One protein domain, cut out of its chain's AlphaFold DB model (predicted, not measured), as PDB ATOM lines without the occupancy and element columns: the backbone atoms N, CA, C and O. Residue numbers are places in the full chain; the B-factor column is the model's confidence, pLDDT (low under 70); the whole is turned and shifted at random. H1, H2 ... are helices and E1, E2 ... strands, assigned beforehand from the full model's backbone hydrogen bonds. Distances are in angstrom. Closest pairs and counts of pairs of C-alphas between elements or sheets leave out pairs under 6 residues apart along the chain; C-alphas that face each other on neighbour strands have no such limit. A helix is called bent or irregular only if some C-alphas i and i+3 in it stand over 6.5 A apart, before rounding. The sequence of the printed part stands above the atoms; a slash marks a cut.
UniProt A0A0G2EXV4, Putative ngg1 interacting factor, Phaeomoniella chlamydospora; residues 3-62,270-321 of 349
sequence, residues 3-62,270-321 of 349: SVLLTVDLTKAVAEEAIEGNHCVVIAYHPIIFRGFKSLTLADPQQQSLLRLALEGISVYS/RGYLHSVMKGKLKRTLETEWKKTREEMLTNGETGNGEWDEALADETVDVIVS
ATOM      1  N   SER A   3      21.515  10.231 -30.017       93.69
ATOM      2  CA  SER A   3      20.411   9.987 -30.950       93.69
ATOM      3  C   SER A   3      19.115   9.589 -30.256       93.69
ATOM      4  O   SER A   3      19.095   8.776 -29.330       93.69
ATOM      5  N   VAL A   4      18.021  10.173 -30.740       97.62
ATOM      6  CA  VAL A   4      16.661   9.923 -30.268       97.62
ATOM      7  C   VAL A   4      15.882   9.158 -31.334       97.62
ATOM      8  O   VAL A   4      15.771   9.628 -32.467       97.62
ATOM      9  N   LEU A   5      15.287   8.024 -30.963       98.50
ATOM     10  CA  LEU A   5      14.352   7.281 -31.807       98.50
ATOM     11  C   LEU A   5      12.908   7.654 -31.460       98.50
ATOM     12  O   LEU A   5      12.432   7.389 -30.357       98.50
ATOM     13  N   LEU A   6      12.194   8.248 -32.409       98.56
ATOM     14  CA  LEU A   6      10.763   8.524 -32.323       98.56
ATOM     15  C   LEU A   6       9.959   7.311 -32.794       98.56
ATOM     16  O   LEU A   6      10.263   6.715 -33.827       98.56
ATOM     17  N   THR A   7       8.891   6.985 -32.077       98.31
ATOM     18  CA  THR A   7       7.950   5.923 -32.452       98.31
ATOM     19  C   THR A   7       6.559   6.226 -31.907       98.31
ATOM     20  O   THR A   7       6.437   6.919 -30.894       98.31
ATOM     21  N   VAL A   8       5.506   5.721 -32.552       97.56
ATOM     22  CA  VAL A   8       4.170   5.725 -31.954       97.56
ATOM     23  C   VAL A   8       4.090   4.639 -30.885       97.56
ATOM     24  O   VAL A   8       3.922   4.949 -29.704       97.56
ATOM     25  N   ASP A   9       4.313   3.387 -31.289       97.06
ATOM     26  CA  ASP A   9       4.231   2.209 -30.431       97.06
ATOM     27  C   ASP A   9       5.603   1.556 -30.219       97.06
ATOM     28  O   ASP A   9       6.212   1.007 -31.141       97.06
ATOM     29  N   LEU A  10       6.059   1.497 -28.964       97.38
ATOM     30  CA  LEU A  10       7.280   0.774 -28.604       97.38
ATOM     31  C   LEU A  10       7.042  -0.745 -28.582       97.38
ATOM     32  O   LEU A  10       6.839  -1.372 -27.540       97.38
ATOM     33  N   THR A  11       7.060  -1.347 -29.768       96.69
ATOM     34  CA  THR A  11       6.977  -2.801 -29.945       96.69
ATOM     35  C   THR A  11       8.341  -3.470 -29.757       96.69
ATOM     36  O   THR A  11       9.381  -2.815 -29.703       96.69
ATOM     37  N   LYS A  12       8.366  -4.810 -29.710       96.44
ATOM     38  CA  LYS A  12       9.622  -5.577 -29.701       96.44
ATOM     39  C   LYS A  12      10.534  -5.222 -30.882       96.44
ATOM     40  O   LYS A  12      11.734  -5.085 -30.685       96.44
ATOM     41  N   ALA A  13       9.969  -5.061 -32.079       97.25
ATOM     42  CA  ALA A  13      10.748  -4.744 -33.272       97.25
ATOM     43  C   ALA A  13      11.422  -3.367 -33.148       97.25
ATOM     44  O   ALA A  13      12.604  -3.245 -33.449       97.25
ATOM     45  N   VAL A  14      10.692  -2.370 -32.638       98.06
ATOM     46  CA  VAL A  14      11.209  -1.012 -32.398       98.06
ATOM     47  C   VAL A  14      12.255  -1.001 -31.281       98.06
ATOM     48  O   VAL A  14      13.271  -0.326 -31.390       98.06
ATOM     49  N   ALA A  15      12.061  -1.789 -30.219       98.12
ATOM     50  CA  ALA A  15      13.077  -1.938 -29.180       98.12
ATOM     51  C   ALA A  15      14.370  -2.563 -29.734       98.12
ATOM     52  O   ALA A  15      15.460  -2.136 -29.374       98.12
ATOM     53  N   GLU A  16      14.262  -3.547 -30.630       97.94
ATOM     54  CA  GLU A  16      15.420  -4.131 -31.319       97.94
ATOM     55  C   GLU A  16      16.105  -3.122 -32.244       97.94
ATOM     56  O   GLU A  16      17.326  -3.035 -32.223       97.94
ATOM     57  N   GLU A  17      15.345  -2.306 -32.977       98.31
ATOM     58  CA  GLU A  17      15.888  -1.201 -33.781       98.31
ATOM     59  C   GLU A  17      16.649  -0.190 -32.921       98.31
ATOM     60  O   GLU A  17      17.749   0.212 -33.288       98.31
ATOM     61  N   ALA A  18      16.113   0.168 -31.751       98.06
ATOM     62  CA  ALA A  18      16.775   1.093 -30.839       98.06
ATOM     63  C   ALA A  18      18.125   0.575 -30.336       98.06
ATOM     64  O   ALA A  18      19.091   1.335 -30.266       98.06
ATOM     65  N   ILE A  19      18.187  -0.719 -30.015       97.94
ATOM     66  CA  ILE A  19      19.405  -1.388 -29.548       97.94
ATOM     67  C   ILE A  19      20.413  -1.529 -30.693       97.94
ATOM     68  O   ILE A  19      21.578  -1.185 -30.531       97.94
ATOM     69  N   GLU A  20      19.975  -1.992 -31.867       97.50
ATOM     70  CA  GLU A  20      20.830  -2.134 -33.053       97.50
ATOM     71  C   GLU A  20      21.403  -0.786 -33.520       97.50
ATOM     72  O   GLU A  20      22.554  -0.722 -33.948       97.50
ATOM     73  N   GLY A  21      20.616   0.289 -33.409       95.62
ATOM     74  CA  GLY A  21      21.021   1.661 -33.715       95.62
ATOM     75  C   GLY A  21      21.805   2.361 -32.601       95.62
ATOM     76  O   GLY A  21      22.247   3.492 -32.802       95.62
ATOM     77  N   ASN A  22      21.983   1.712 -31.443       94.31
ATOM     78  CA  ASN A  22      22.653   2.255 -30.259       94.31
ATOM     79  C   ASN A  22      22.118   3.650 -29.858       94.31
ATOM     80  O   ASN A  22      22.886   4.571 -29.560       94.31
ATOM     81  N   HIS A  23      20.792   3.820 -29.915       95.75
ATOM     82  CA  HIS A  23      20.121   5.075 -29.573       95.75
ATOM     83  C   HIS A  23      20.094   5.285 -28.060       95.75
ATOM     84  O   HIS A  23      19.882   4.342 -27.307       95.75
ATOM     85  N   CYS A  24      20.257   6.526 -27.596       94.25
ATOM     86  CA  CYS A  24      20.280   6.810 -26.159       94.25
ATOM     87  C   CYS A  24      18.874   6.966 -25.563       94.25
ATOM     88  O   CYS A  24      18.649   6.678 -24.384       94.25
ATOM     89  N   VAL A  25      17.912   7.410 -26.377       97.19
ATOM     90  CA  VAL A  25      16.535   7.657 -25.942       97.19
ATOM     91  C   VAL A  25      15.548   7.182 -26.999       97.19
ATOM     92  O   VAL A  25      15.683   7.487 -28.181       97.19
ATOM     93  N   VAL A  26      14.495   6.504 -26.554       98.44
ATOM     94  CA  VAL A  26      13.272   6.290 -27.324       98.44
ATOM     95  C   VAL A  26      12.205   7.256 -26.820       98.44
ATOM     96  O   VAL A  26      11.852   7.243 -25.639       98.44
ATOM     97  N   ILE A  27      11.647   8.070 -27.711       98.44
ATOM     98  CA  ILE A  27      10.424   8.822 -27.430       98.44
ATOM     99  C   ILE A  27       9.263   8.074 -28.079       98.44
ATOM    100  O   ILE A  27       9.056   8.146 -29.291       98.44
ATOM    101  N   ALA A  28       8.524   7.341 -27.250       98.12
ATOM    102  CA  ALA A  28       7.354   6.578 -27.650       98.12
ATOM    103  C   ALA A  28       6.099   7.395 -27.370       98.12
ATOM    104  O   ALA A  28       5.781   7.650 -26.210       98.12
ATOM    105  N   TYR A  29       5.388   7.818 -28.412       97.75
ATOM    106  CA  TYR A  29       4.181   8.626 -28.272       97.75
ATOM    107  C   TYR A  29       3.157   7.939 -27.350       97.75
ATOM    108  O   TYR A  29       2.684   8.567 -26.401       97.75
ATOM    109  N   HIS A  30       2.907   6.637 -27.536       97.31
ATOM    110  CA  HIS A  30       2.111   5.839 -26.607       97.31
ATOM    111  C   HIS A  30       2.931   5.366 -25.393       97.31
ATOM    112  O   HIS A  30       4.020   4.803 -25.553       97.31
ATOM    113  N   PRO A  31       2.402   5.506 -24.160       96.44
ATOM    114  CA  PRO A  31       3.040   4.971 -22.968       96.44
ATOM    115  C   PRO A  31       3.089   3.446 -23.004       96.44
ATOM    116  O   PRO A  31       2.066   2.770 -22.880       96.44
ATOM    117  N   ILE A  32       4.297   2.890 -23.069       93.81
ATOM    118  CA  ILE A  32       4.495   1.441 -22.950       93.81
ATOM    119  C   ILE A  32       4.049   0.922 -21.568       93.81
ATOM    120  O   ILE A  32       3.494  -0.165 -21.460       93.81
ATOM    121  N   ILE A  33       4.191   1.718 -20.503       93.31
ATOM    122  CA  ILE A  33       3.647   1.401 -19.171       93.31
ATOM    123  C   ILE A  33       2.337   2.169 -18.962       93.31
ATOM    124  O   ILE A  33       2.276   3.129 -18.197       93.31
ATOM    125  N   PHE A  34       1.268   1.762 -19.652       89.12
ATOM    126  CA  PHE A  34      -0.036   2.431 -19.531       89.12
ATOM    127  C   PHE A  34      -0.749   2.131 -18.201       89.12
ATOM    128  O   PHE A  34      -1.458   2.964 -17.641       89.12
ATOM    129  N   ARG A  35      -0.558   0.918 -17.670       90.88
ATOM    130  CA  ARG A  35      -1.000   0.518 -16.327       90.88
ATOM    131  C   ARG A  35       0.212   0.053 -15.541       90.88
ATOM    132  O   ARG A  35       1.041  -0.678 -16.072       90.88
ATOM    133  N   GLY A  36       0.284   0.439 -14.269       91.88
ATOM    134  CA  GLY A  36       1.392   0.049 -13.402       91.88
ATOM    135  C   GLY A  36       1.562  -1.471 -13.334       91.88
ATOM    136  O   GLY A  36       0.601  -2.204 -13.076       91.88
ATOM    137  N   PHE A  37       2.787  -1.944 -13.557       90.75
ATOM    138  CA  PHE A  37       3.116  -3.357 -13.413       90.75
ATOM    139  C   PHE A  37       3.113  -3.768 -11.939       90.75
ATOM    140  O   PHE A  37       3.627  -3.060 -11.077       90.75
ATOM    141  N   LYS A  38       2.565  -4.953 -11.651       93.44
ATOM    142  CA  LYS A  38       2.667  -5.577 -10.319       93.44
ATOM    143  C   LYS A  38       3.953  -6.391 -10.152       93.44
ATOM    144  O   LYS A  38       4.366  -6.660  -9.029       93.44
ATOM    145  N   SER A  39       4.560  -6.796 -11.264       92.88
ATOM    146  CA  SER A  39       5.824  -7.523 -11.345       92.88
ATOM    147  C   SER A  39       6.458  -7.308 -12.723       92.88
ATOM    148  O   SER A  39       5.746  -7.064 -13.698       92.88
ATOM    149  N   LEU A  40       7.787  -7.416 -12.795       92.25
ATOM    150  CA  LEU A  40       8.567  -7.427 -14.035       92.25
ATOM    151  C   LEU A  40       9.125  -8.834 -14.256       92.25
ATOM    152  O   LEU A  40       9.780  -9.391 -13.376       92.25
ATOM    153  N   THR A  41       8.832  -9.427 -15.410       93.50
ATOM    154  CA  THR A  41       9.162 -10.815 -15.746       93.50
ATOM    155  C   THR A  41       9.580 -10.936 -17.208       93.50
ATOM    156  O   THR A  41       9.259 -10.090 -18.036       93.50
ATOM    157  N   LEU A  42      10.239 -12.044 -17.547       93.12
ATOM    158  CA  LEU A  42      10.560 -12.391 -18.933       93.12
ATOM    159  C   LEU A  42       9.430 -13.171 -19.627       93.12
ATOM    160  O   LEU A  42       9.662 -13.731 -20.686       93.12
ATOM    161  N   ALA A  43       8.232 -13.288 -19.049       92.69
ATOM    162  CA  ALA A  43       7.131 -14.027 -19.681       92.69
ATOM    163  C   ALA A  43       6.325 -13.160 -20.662       92.69
ATOM    164  O   ALA A  43       5.693 -13.684 -21.576       92.69
ATOM    165  N   ASP A  44       6.355 -11.843 -20.464       93.25
ATOM    166  CA  ASP A  44       5.609 -10.877 -21.255       93.25
ATOM    167  C   ASP A  44       6.538 -10.153 -22.255       93.25
ATOM    168  O   ASP A  44       7.574  -9.619 -21.844       93.25
ATOM    169  N   PRO A  45       6.205 -10.110 -23.560       91.06
ATOM    170  CA  PRO A  45       7.057  -9.480 -24.571       91.06
ATOM    171  C   PRO A  45       7.308  -7.985 -24.347       91.06
ATOM    172  O   PRO A  45       8.390  -7.498 -24.671       91.06
ATOM    173  N   GLN A  46       6.338  -7.249 -23.799       92.81
ATOM    174  CA  GLN A  46       6.484  -5.820 -23.524       92.81
ATOM    175  C   GLN A  46       7.473  -5.597 -22.373       92.81
ATOM    176  O   GLN A  46       8.380  -4.769 -22.481       92.81
ATOM    177  N   GLN A  47       7.357  -6.387 -21.302       95.31
ATOM    178  CA  GLN A  47       8.301  -6.363 -20.181       95.31
ATOM    179  C   GLN A  47       9.711  -6.793 -20.602       95.31
ATOM    180  O   GLN A  47      10.686  -6.177 -20.172       95.31
ATOM    181  N   GLN A  48       9.840  -7.799 -21.476       95.44
ATOM    182  CA  GLN A  48      11.134  -8.194 -22.041       95.44
ATOM    183  C   GLN A  48      11.810  -7.035 -22.784       95.44
ATOM    184  O   GLN A  48      12.995  -6.792 -22.562       95.44
ATOM    185  N   SER A  49      11.080  -6.319 -23.646       95.81
ATOM    186  CA  SER A  49      11.621  -5.161 -24.370       95.81
ATOM    187  C   SER A  49      12.125  -4.084 -23.410       95.81
ATOM    188  O   SER A  49      13.239  -3.603 -23.574       95.81
ATOM    189  N   LEU A  50      11.357  -3.767 -22.363       96.06
ATOM    190  CA  LEU A  50      11.760  -2.796 -21.343       96.06
ATOM    191  C   LEU A  50      13.025  -3.213 -20.589       96.06
ATOM    192  O   LEU A  50      13.920  -2.396 -20.397       96.06
ATOM    193  N   LEU A  51      13.116  -4.481 -20.179       96.56
ATOM    194  CA  LEU A  51      14.297  -5.005 -19.489       96.56
ATOM    195  C   LEU A  51      15.539  -4.983 -20.389       96.56
ATOM    196  O   LEU A  51      16.628  -4.690 -19.903       96.56
ATOM    197  N   ARG A  52      15.380  -5.258 -21.690       96.62
ATOM    198  CA  ARG A  52      16.471  -5.154 -22.668       96.62
ATOM    199  C   ARG A  52      16.925  -3.710 -22.857       96.62
ATOM    200  O   ARG A  52      18.114  -3.457 -22.758       96.62
ATOM    201  N   LEU A  53      16.001  -2.770 -23.056       97.69
ATOM    202  CA  LEU A  53      16.339  -1.347 -23.180       97.69
ATOM    203  C   LEU A  53      17.056  -0.827 -21.927       97.69
ATOM    204  O   LEU A  53      18.067  -0.145 -22.043       97.69
ATOM    205  N   ALA A  54      16.590  -1.213 -20.735       96.69
ATOM    206  CA  ALA A  54      17.234  -0.843 -19.478       96.69
ATOM    207  C   ALA A  54      18.655  -1.417 -19.342       96.69
ATOM    208  O   ALA A  54      19.535  -0.731 -18.827       96.69
ATOM    209  N   LEU A  55      18.890  -2.653 -19.802       96.88
ATOM    210  CA  LEU A  55      20.220  -3.272 -19.803       96.88
ATOM    211  C   LEU A  55      21.200  -2.529 -20.724       96.88
ATOM    212  O   LEU A  55      22.368  -2.398 -20.375       96.88
ATOM    213  N   GLU A  56      20.709  -2.028 -21.856       97.06
ATOM    214  CA  GLU A  56      21.481  -1.254 -22.838       97.06
ATOM    215  C   GLU A  56      21.567   0.248 -22.486       97.06
ATOM    216  O   GLU A  56      22.120   1.038 -23.244       97.06
ATOM    217  N   GLY A  57      21.012   0.675 -21.344       96.06
ATOM    218  CA  GLY A  57      21.041   2.078 -20.912       96.06
ATOM    219  C   GLY A  57      20.149   3.022 -21.731       96.06
ATOM    220  O   GLY A  57      20.339   4.236 -21.681       96.06
ATOM    221  N   ILE A  58      19.165   2.492 -22.464       97.56
ATOM    222  CA  ILE A  58      18.275   3.266 -23.335       97.56
ATOM    223  C   ILE A  58      17.063   3.757 -22.541       97.56
ATOM    224  O   ILE A  58      16.259   2.970 -22.034       97.56
ATOM    225  N   SER A  59      16.902   5.076 -22.459       97.25
ATOM    226  CA  SER A  59      15.771   5.696 -21.758       97.25
ATOM    227  C   SER A  59      14.509   5.710 -22.620       97.25
ATOM    228  O   SER A  59      14.587   5.859 -23.836       97.25
ATOM    229  N   VAL A  60      13.329   5.612 -21.999       97.94
ATOM    230  CA  VAL A  60      12.033   5.710 -22.693       97.94
ATOM    231  C   VAL A  60      11.220   6.867 -22.120       97.94
ATOM    232  O   VAL A  60      10.980   6.917 -20.914       97.94
ATOM    233  N   TYR A  61      10.765   7.774 -22.983       97.69
ATOM    234  CA  TYR A  61       9.895   8.900 -22.632       97.69
ATOM    235  C   TYR A  61       8.604   8.871 -23.457       97.69
ATOM    236  O   TYR A  61       8.647   8.601 -24.656       97.69
ATOM    237  N   SER A  62       7.463   9.183 -22.832       97.31
ATOM    238  CA  SER A  62       6.158   9.164 -23.502       97.31
ATOM    239  C   SER A  62       5.346  10.433 -23.252       97.31
ATOM    240  O   SER A  62       4.818  10.597 -22.151       97.31
ATOM    241  N   ARG A 270       0.877   8.852 -36.616       94.25
ATOM    242  CA  ARG A 270       2.225   8.522 -37.100       94.25
ATOM    243  C   ARG A 270       2.827   9.545 -38.054       94.25
ATOM    244  O   ARG A 270       4.028   9.809 -37.994       94.25
ATOM    245  N   GLY A 271       2.008  10.145 -38.917       92.62
ATOM    246  CA  GLY A 271       2.480  11.175 -39.844       92.62
ATOM    247  C   GLY A 271       3.082  12.388 -39.123       92.62
ATOM    248  O   GLY A 271       4.072  12.942 -39.599       92.62
ATOM    249  N   TYR A 272       2.585  12.732 -37.929       94.69
ATOM    250  CA  TYR A 272       3.094  13.843 -37.124       94.69
ATOM    251  C   TYR A 272       4.557  13.664 -36.724       94.69
ATOM    252  O   TYR A 272       5.316  14.639 -36.736       94.69
ATOM    253  N   LEU A 273       4.984  12.431 -36.422       95.31
ATOM    254  CA  LEU A 273       6.370  12.161 -36.040       95.31
ATOM    255  C   LEU A 273       7.339  12.568 -37.151       95.31
ATOM    256  O   LEU A 273       8.343  13.230 -36.889       95.31
ATOM    257  N   HIS A 274       7.001  12.239 -38.399       91.38
ATOM    258  CA  HIS A 274       7.811  12.582 -39.564       91.38
ATOM    259  C   HIS A 274       7.669  14.044 -39.983       91.38
ATOM    260  O   HIS A 274       8.674  14.685 -40.281       91.38
ATOM    261  N   SER A 275       6.437  14.546 -40.058       89.06
ATOM    262  CA  SER A 275       6.139  15.851 -40.651       89.06
ATOM    263  C   SER A 275       6.429  17.020 -39.716       89.06
ATOM    264  O   SER A 275       6.690  18.119 -40.195       89.06
ATOM    265  N   VAL A 276       6.369  16.807 -38.398       92.31
ATOM    266  CA  VAL A 276       6.430  17.897 -37.418       92.31
ATOM    267  C   VAL A 276       7.408  17.594 -36.287       92.31
ATOM    268  O   VAL A 276       8.349  18.362 -36.076       92.31
ATOM    269  N   MET A 277       7.217  16.488 -35.558       95.06
ATOM    270  CA  MET A 277       7.944  16.238 -34.309       95.06
ATOM    271  C   MET A 277       9.448  16.080 -34.528       95.06
ATOM    272  O   MET A 277      10.217  16.694 -33.796       95.06
ATOM    273  N   LYS A 278       9.872  15.327 -35.554       95.19
ATOM    274  CA  LYS A 278      11.292  15.122 -35.886       95.19
ATOM    275  C   LYS A 278      12.037  16.446 -36.048       95.19
ATOM    276  O   LYS A 278      13.032  16.677 -35.367       95.19
ATOM    277  N   GLY A 279      11.549  17.321 -36.932       93.56
ATOM    278  CA  GLY A 279      12.204  18.597 -37.234       93.56
ATOM    279  C   GLY A 279      12.189  19.558 -36.045       93.56
ATOM    280  O   GLY A 279      13.224  20.129 -35.701       93.56
ATOM    281  N   LYS A 280      11.034  19.696 -35.373       93.69
ATOM    282  CA  LYS A 280      10.915  20.540 -34.173       93.69
ATOM    283  C   LYS A 280      11.863  20.077 -33.070       93.69
ATOM    284  O   LYS A 280      12.627  20.889 -32.556       93.69
ATOM    285  N   LEU A 281      11.851  18.783 -32.747       95.19
ATOM    286  CA  LEU A 281      12.685  18.225 -31.690       95.19
ATOM    287  C   LEU A 281      14.171  18.348 -32.024       95.19
ATOM    288  O   LEU A 281      14.931  18.766 -31.161       95.19
ATOM    289  N   LYS A 282      14.579  18.050 -33.266       95.75
ATOM    290  CA  LYS A 282      15.981  18.171 -33.690       95.75
ATOM    291  C   LYS A 282      16.517  19.581 -33.460       95.75
ATOM    292  O   LYS A 282      17.515  19.738 -32.770       95.75
ATOM    293  N   ARG A 283      15.796  20.607 -33.928       94.75
ATOM    294  CA  ARG A 283      16.188  22.013 -33.719       94.75
ATOM    295  C   ARG A 283      16.270  22.391 -32.243       94.75
ATOM    296  O   ARG A 283      17.196  23.095 -31.840       94.75
ATOM    297  N   THR A 284      15.298  21.952 -31.441       94.31
ATOM    298  CA  THR A 284      15.294  22.223 -29.998       94.31
ATOM    299  C   THR A 284      16.481  21.555 -29.316       94.31
ATOM    300  O   THR A 284      17.189  22.221 -28.570       94.31
ATOM    301  N   LEU A 285      16.744  20.279 -29.604       94.44
ATOM    302  CA  LEU A 285      17.864  19.557 -29.009       94.44
ATOM    303  C   LEU A 285      19.214  20.123 -29.449       94.44
ATOM    304  O   LEU A 285      20.077  20.286 -28.603       94.44
ATOM    305  N   GLU A 286      19.402  20.476 -30.722       94.44
ATOM    306  CA  GLU A 286      20.638  21.122 -31.196       94.44
ATOM    307  C   GLU A 286      20.895  22.449 -30.465       94.44
ATOM    308  O   GLU A 286      22.020  22.731 -30.046       94.44
ATOM    309  N   THR A 287      19.843  23.251 -30.273       94.88
ATOM    310  CA  THR A 287      19.930  24.540 -29.570       94.88
ATOM    311  C   THR A 287      20.268  24.352 -28.091       94.88
ATOM    312  O   THR A 287      21.215  24.968 -27.597       94.88
ATOM    313  N   GLU A 288      19.524  23.496 -27.387       94.31
ATOM    314  CA  GLU A 288      19.739  23.252 -25.957       94.31
ATOM    315  C   GLU A 288      21.070  22.537 -25.708       94.31
ATOM    316  O   GLU A 288      21.804  22.920 -24.805       94.31
ATOM    317  N   TRP A 289      21.446  21.568 -26.549       92.62
ATOM    318  CA  TRP A 289      22.709  20.847 -26.411       92.62
ATOM    319  C   TRP A 289      23.908  21.768 -26.581       92.62
ATOM    320  O   TRP A 289      24.831  21.732 -25.768       92.62
ATOM    321  N   LYS A 290      23.878  22.655 -27.582       92.44
ATOM    322  CA  LYS A 290      24.920  23.668 -27.758       92.44
ATOM    323  C   LYS A 290      25.069  24.536 -26.507       92.44
ATOM    324  O   LYS A 290      26.185  24.715 -26.024       92.44
ATOM    325  N   LYS A 291      23.954  25.032 -25.967       93.81
ATOM    326  CA  LYS A 291      23.941  25.867 -24.762       93.81
ATOM    327  C   LYS A 291      24.484  25.117 -23.542       93.81
ATOM    328  O   LYS A 291      25.395  25.609 -22.883       93.81
ATOM    329  N   THR A 292      23.968  23.921 -23.259       90.88
ATOM    330  CA  THR A 292      24.404  23.103 -22.119       90.88
ATOM    331  C   THR A 292      25.884  22.742 -22.222       90.88
ATOM    332  O   THR A 292      26.603  22.857 -21.232       90.88
ATOM    333  N   ARG A 293      26.380  22.385 -23.415       90.31
ATOM    334  CA  ARG A 293      27.812  22.128 -23.632       90.31
ATOM    335  C   ARG A 293      28.668  23.351 -23.321       90.31
ATOM    336  O   ARG A 293      29.659  23.220 -22.611       90.31
ATOM    337  N   GLU A 294      28.302  24.527 -23.830       90.50
ATOM    338  CA  GLU A 294      29.031  25.774 -23.561       90.50
ATOM    339  C   GLU A 294      29.088  26.084 -22.053       90.50
ATOM    340  O   GLU A 294      30.151  26.438 -21.534       90.50
ATOM    341  N   GLU A 295      27.982  25.888 -21.330       90.00
ATOM    342  CA  GLU A 295      27.902  26.078 -19.875       90.00
ATOM    343  C   GLU A 295      28.794  25.081 -19.109       90.00
ATOM    344  O   GLU A 295      29.608  25.498 -18.281       90.00
ATOM    345  N   MET A 296      28.713  23.781 -19.418       87.69
ATOM    346  CA  MET A 296      29.504  22.734 -18.746       87.69
ATOM    347  C   MET A 296      31.011  22.885 -19.001       87.69
ATOM    348  O   MET A 296      31.822  22.749 -18.080       87.69
ATOM    349  N   LEU A 297      31.402  23.234 -20.233       85.44
ATOM    350  CA  LEU A 297      32.798  23.513 -20.587       85.44
ATOM    351  C   LEU A 297      33.341  24.736 -19.832       85.44
ATOM    352  O   LEU A 297      34.491  24.729 -19.398       85.44
ATOM    353  N   THR A 298      32.514  25.770 -19.647       85.75
ATOM    354  CA  THR A 298      32.900  27.002 -18.938       85.75
ATOM    355  C   THR A 298      33.016  26.789 -17.428       85.75
ATOM    356  O   THR A 298      33.912  27.353 -16.796       85.75
ATOM    357  N   ASN A 299      32.158  25.949 -16.845       84.38
ATOM    358  CA  ASN A 299      32.143  25.659 -15.407       84.38
ATOM    359  C   ASN A 299      33.267  24.709 -14.951       84.38
ATOM    360  O   ASN A 299      33.394  24.446 -13.755       84.38
ATOM    361  N   GLY A 300      34.107  24.223 -15.872       70.25
ATOM    362  CA  GLY A 300      35.228  23.340 -15.548       70.25
ATOM    363  C   GLY A 300      34.794  21.923 -15.171       70.25
ATOM    364  O   GLY A 300      35.498  21.257 -14.419       70.25
ATOM    365  N   GLU A 301      33.652  21.455 -15.687       65.94
ATOM    366  CA  GLU A 301      33.174  20.074 -15.489       65.94
ATOM    367  C   GLU A 301      33.934  19.043 -16.351       65.94
ATOM    368  O   GLU A 301      33.631  17.851 -16.329       65.94
ATOM    369  N   THR A 302      34.955  19.489 -17.089       61.75
ATOM    370  CA  THR A 302      35.850  18.650 -17.892       61.75
ATOM    371  C   THR A 302      37.049  18.143 -17.093       61.75
ATOM    372  O   THR A 302      37.582  18.835 -16.225       61.75
ATOM    373  N   GLY A 303      37.510  16.926 -17.403       59.94
ATOM    374  CA  GLY A 303      38.730  16.347 -16.819       59.94
ATOM    375  C   GLY A 303      38.524  15.409 -15.624       59.94
ATOM    376  O   GLY A 303      39.501  14.856 -15.119       59.94
ATOM    377  N   ASN A 304      37.273  15.175 -15.209       63.81
ATOM    378  CA  ASN A 304      36.908  14.138 -14.231       63.81
ATOM    379  C   ASN A 304      36.495  12.805 -14.895       63.81
ATOM    380  O   ASN A 304      36.168  11.853 -14.187       63.81
ATOM    381  N   GLY A 305      36.492  12.715 -16.233       66.25
ATOM    382  CA  GLY A 305      36.176  11.503 -17.000       66.25
ATOM    383  C   GLY A 305      34.686  11.186 -17.174       66.25
ATOM    384  O   GLY A 305      34.344  10.425 -18.070       66.25
ATOM    385  N   GLU A 306      33.796  11.760 -16.358       74.75
ATOM    386  CA  GLU A 306      32.362  11.415 -16.344       74.75
ATOM    387  C   GLU A 306      31.598  11.930 -17.575       74.75
ATOM    388  O   GLU A 306      30.754  11.224 -18.118       74.75
ATOM    389  N   TRP A 307      31.930  13.134 -18.052       78.56
ATOM    390  CA  TRP A 307      31.219  13.801 -19.152       78.56
ATOM    391  C   TRP A 307      32.067  13.989 -20.408       78.56
ATOM    392  O   TRP A 307      31.562  14.469 -21.418       78.56
ATOM    393  N   ASP A 308      33.346  13.609 -20.368       78.94
ATOM    394  CA  ASP A 308      34.310  13.939 -21.421       78.94
ATOM    395  C   ASP A 308      33.924  13.310 -22.777       78.94
ATOM    396  O   ASP A 308      34.033  13.966 -23.811       78.94
ATOM    397  N   GLU A 309      33.409  12.073 -22.782       80.81
ATOM    398  CA  GLU A 309      32.930  11.404 -24.005       80.81
ATOM    399  C   GLU A 309      31.656  12.058 -24.559       80.81
ATOM    400  O   GLU A 309      31.569  12.331 -25.756       80.81
ATOM    401  N   ALA A 310      30.689  12.369 -23.688       79.06
ATOM    402  CA  ALA A 310      29.441  13.014 -24.088       79.06
ATOM    403  C   ALA A 310      29.692  14.428 -24.634       79.06
ATOM    404  O   ALA A 310      29.190  14.775 -25.699       79.06
ATOM    405  N   LEU A 311      30.514  15.231 -23.949       83.94
ATOM    406  CA  LEU A 311      30.850  16.600 -24.346       83.94
ATOM    407  C   LEU A 311      31.695  16.666 -25.626       83.94
ATOM    408  O   LEU A 311      31.679  17.706 -26.290       83.94
ATOM    409  N   ALA A 312      32.408  15.596 -25.993       84.81
ATOM    410  CA  ALA A 312      33.149  15.514 -27.252       84.81
ATOM    411  C   ALA A 312      32.231  15.366 -28.481       84.81
ATOM    412  O   ALA A 312      32.619  15.771 -29.578       84.81
ATOM    413  N   ASP A 313      31.023  14.822 -28.311       85.75
ATOM    414  CA  ASP A 313      30.045  14.654 -29.385       85.75
ATOM    415  C   ASP A 313      29.109  15.868 -29.486       85.75
ATOM    416  O   ASP A 313      28.183  16.069 -28.696       85.75
ATOM    417  N   GLU A 314      29.344  16.703 -30.493       86.94
ATOM    418  CA  GLU A 314      28.523  17.893 -30.743       86.94
ATOM    419  C   GLU A 314      27.200  17.557 -31.434       86.94
ATOM    420  O   GLU A 314      26.306  18.402 -31.508       86.94
ATOM    421  N   THR A 315      27.087  16.347 -31.983       89.25
ATOM    422  CA  THR A 315      25.978  15.978 -32.853       89.25
ATOM    423  C   THR A 315      24.788  15.501 -32.040       89.25
ATOM    424  O   THR A 315      24.926  14.769 -31.057       89.25
ATOM    425  N   VAL A 316      23.601  15.909 -32.482       91.62
ATOM    426  CA  VAL A 316      22.335  15.327 -32.050       91.62
ATOM    427  C   VAL A 316      21.574  14.894 -33.284       91.62
ATOM    428  O   VAL A 316      21.488  15.640 -34.261       91.62
ATOM    429  N   ASP A 317      20.992  13.704 -33.229       94.50
ATOM    430  CA  ASP A 317      20.099  13.253 -34.281       94.50
ATOM    431  C   ASP A 317      18.757  12.774 -33.751       94.50
ATOM    432  O   ASP A 317      18.622  12.288 -32.626       94.50
ATOM    433  N   VAL A 318      17.744  12.941 -34.592       97.25
ATOM    434  CA  VAL A 318      16.372  12.542 -34.305       97.25
ATOM    435  C   VAL A 318      15.885  11.717 -35.476       97.25
ATOM    436  O   VAL A 318      15.745  12.207 -36.599       97.25
ATOM    437  N   ILE A 319      15.617  10.452 -35.204       96.88
ATOM    438  CA  ILE A 319      15.244   9.442 -36.186       96.88
ATOM    439  C   ILE A 319      13.803   9.034 -35.893       96.88
ATOM    440  O   ILE A 319      13.355   9.099 -34.754       96.88
ATOM    441  N   VAL A 320      13.046   8.652 -36.916       97.38
ATOM    442  CA  VAL A 320      11.720   8.046 -36.731       97.38
ATOM    443  C   VAL A 320      11.848   6.584 -37.119       97.38
ATOM    444  O   VAL A 320      12.405   6.304 -38.178       97.38
ATOM    445  N   SER A 321      11.363   5.693 -36.259       97.44
ATOM    446  CA  SER A 321      11.431   4.243 -36.432       97.44
ATOM    447  C   SER A 321      10.892   3.792 -37.791       97.44
ATOM    448  O   SER A 321       9.801   4.188 -38.201       97.44
TER     449      SER A 321
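Overview. This is residues 3 to 62 and 270 to 321 of the 349 residues of the protein "Putative ngg1 interacting factor" of Phaeomoniella chlamydospora (UniProt A0A0G2EXV4). A small parallel sheet of four short strands stands between helices: the long helix H3 runs along one face, over the edge strand E4, and H1 covers E1 and E2 on the other face, with H2 side by side with H1. H3 runs on past the sheet with residues 291 to 298, and after residue 298 the backbone folds back through the short H4 into E4. The 112 printed residues, with four named helices and four named strands, go E1, H1, E2, H2, E3, H3, H4, E4; the sheet's order is E3, E2, E1, E4, and the class is mixed, helices and strands. The whole is only just loose, close to compact, with a radius of gyration of the C-alphas of 16.1 A and spans of 48 by 35 by 25 A.

Along the chain. Find C-alpha 3 at (20.411, 9.987, -30.950); from there E1 runs 13.2 A through residues 3 to 7. Next come H1, residues 12 to 20, 12.2 A long, and E2, residues 25 to 28. H2, residues 45 to 55, measures 15.3 A, and E3 is residues 59 to 61. After the cut, C-alpha 270 at (2.225, 8.522, -37.100) begins H3, residues 270 to 298, 40.2 A long. H4 is residues 308 to 312, and E4, residues 316 to 320, runs 13.7 A to C-alpha 320 at (11.720, 8.046, -36.731).

Arrangement. Start at E1, an inner strand: N 4 and O 317 of E4 are 2.9 A apart, and N 27 of E2 and O 5 are 2.8 A apart, within hydrogen-bond range. Beyond E2, N 26 and O 59 of the edge strand E3 are 2.8 A apart. E1, H1, E2 and E2, H2, E3 are strand-helix-strand units, parallel neighbour strands with a helix between them, each with a right-handed crossover. H1 is on the sheet at a height of 10.2 A, and H3, at 8.0 A, is on the opposite face. H3 lies over E4, at 15 degrees on the local plane, along the strands; their closest C-alphas, Lys 282 and Val 318, are 5.7 A apart. H3 is irregular, with C-alphas 275 and 278 7.1 A apart, and has a kink of 46 degrees near residue 277. H1 and H2 touch, with the C-alphas of Lys 12 and Ser 49 closest at 5.7 A, at a shallow tilt of 17 degrees, the same way. H2 only grazes the sheet, with residues 50 to 54. H4 is not on the sheet; it is close to H3 but not clearly touching, with C-alphas 293 and 311 closest at 6.3 A. Every O i to N i+4 pair is within hydrogen-bond range in H1, H2 and H4, and 21 of 25 are in H3.

Size, cuts and confidence. The C-alphas farthest apart, of Ala 43 and Thr 298, are 48.5 A apart. Residues 63 to 269 are not printed, and C-alphas 62 and 270 are 14.2 A apart across the cut. The link from E2 to H2, residues 29 to 44, is long. The mean pLDDT of the printed part is 92.0; residues 301 to 305 are under 70.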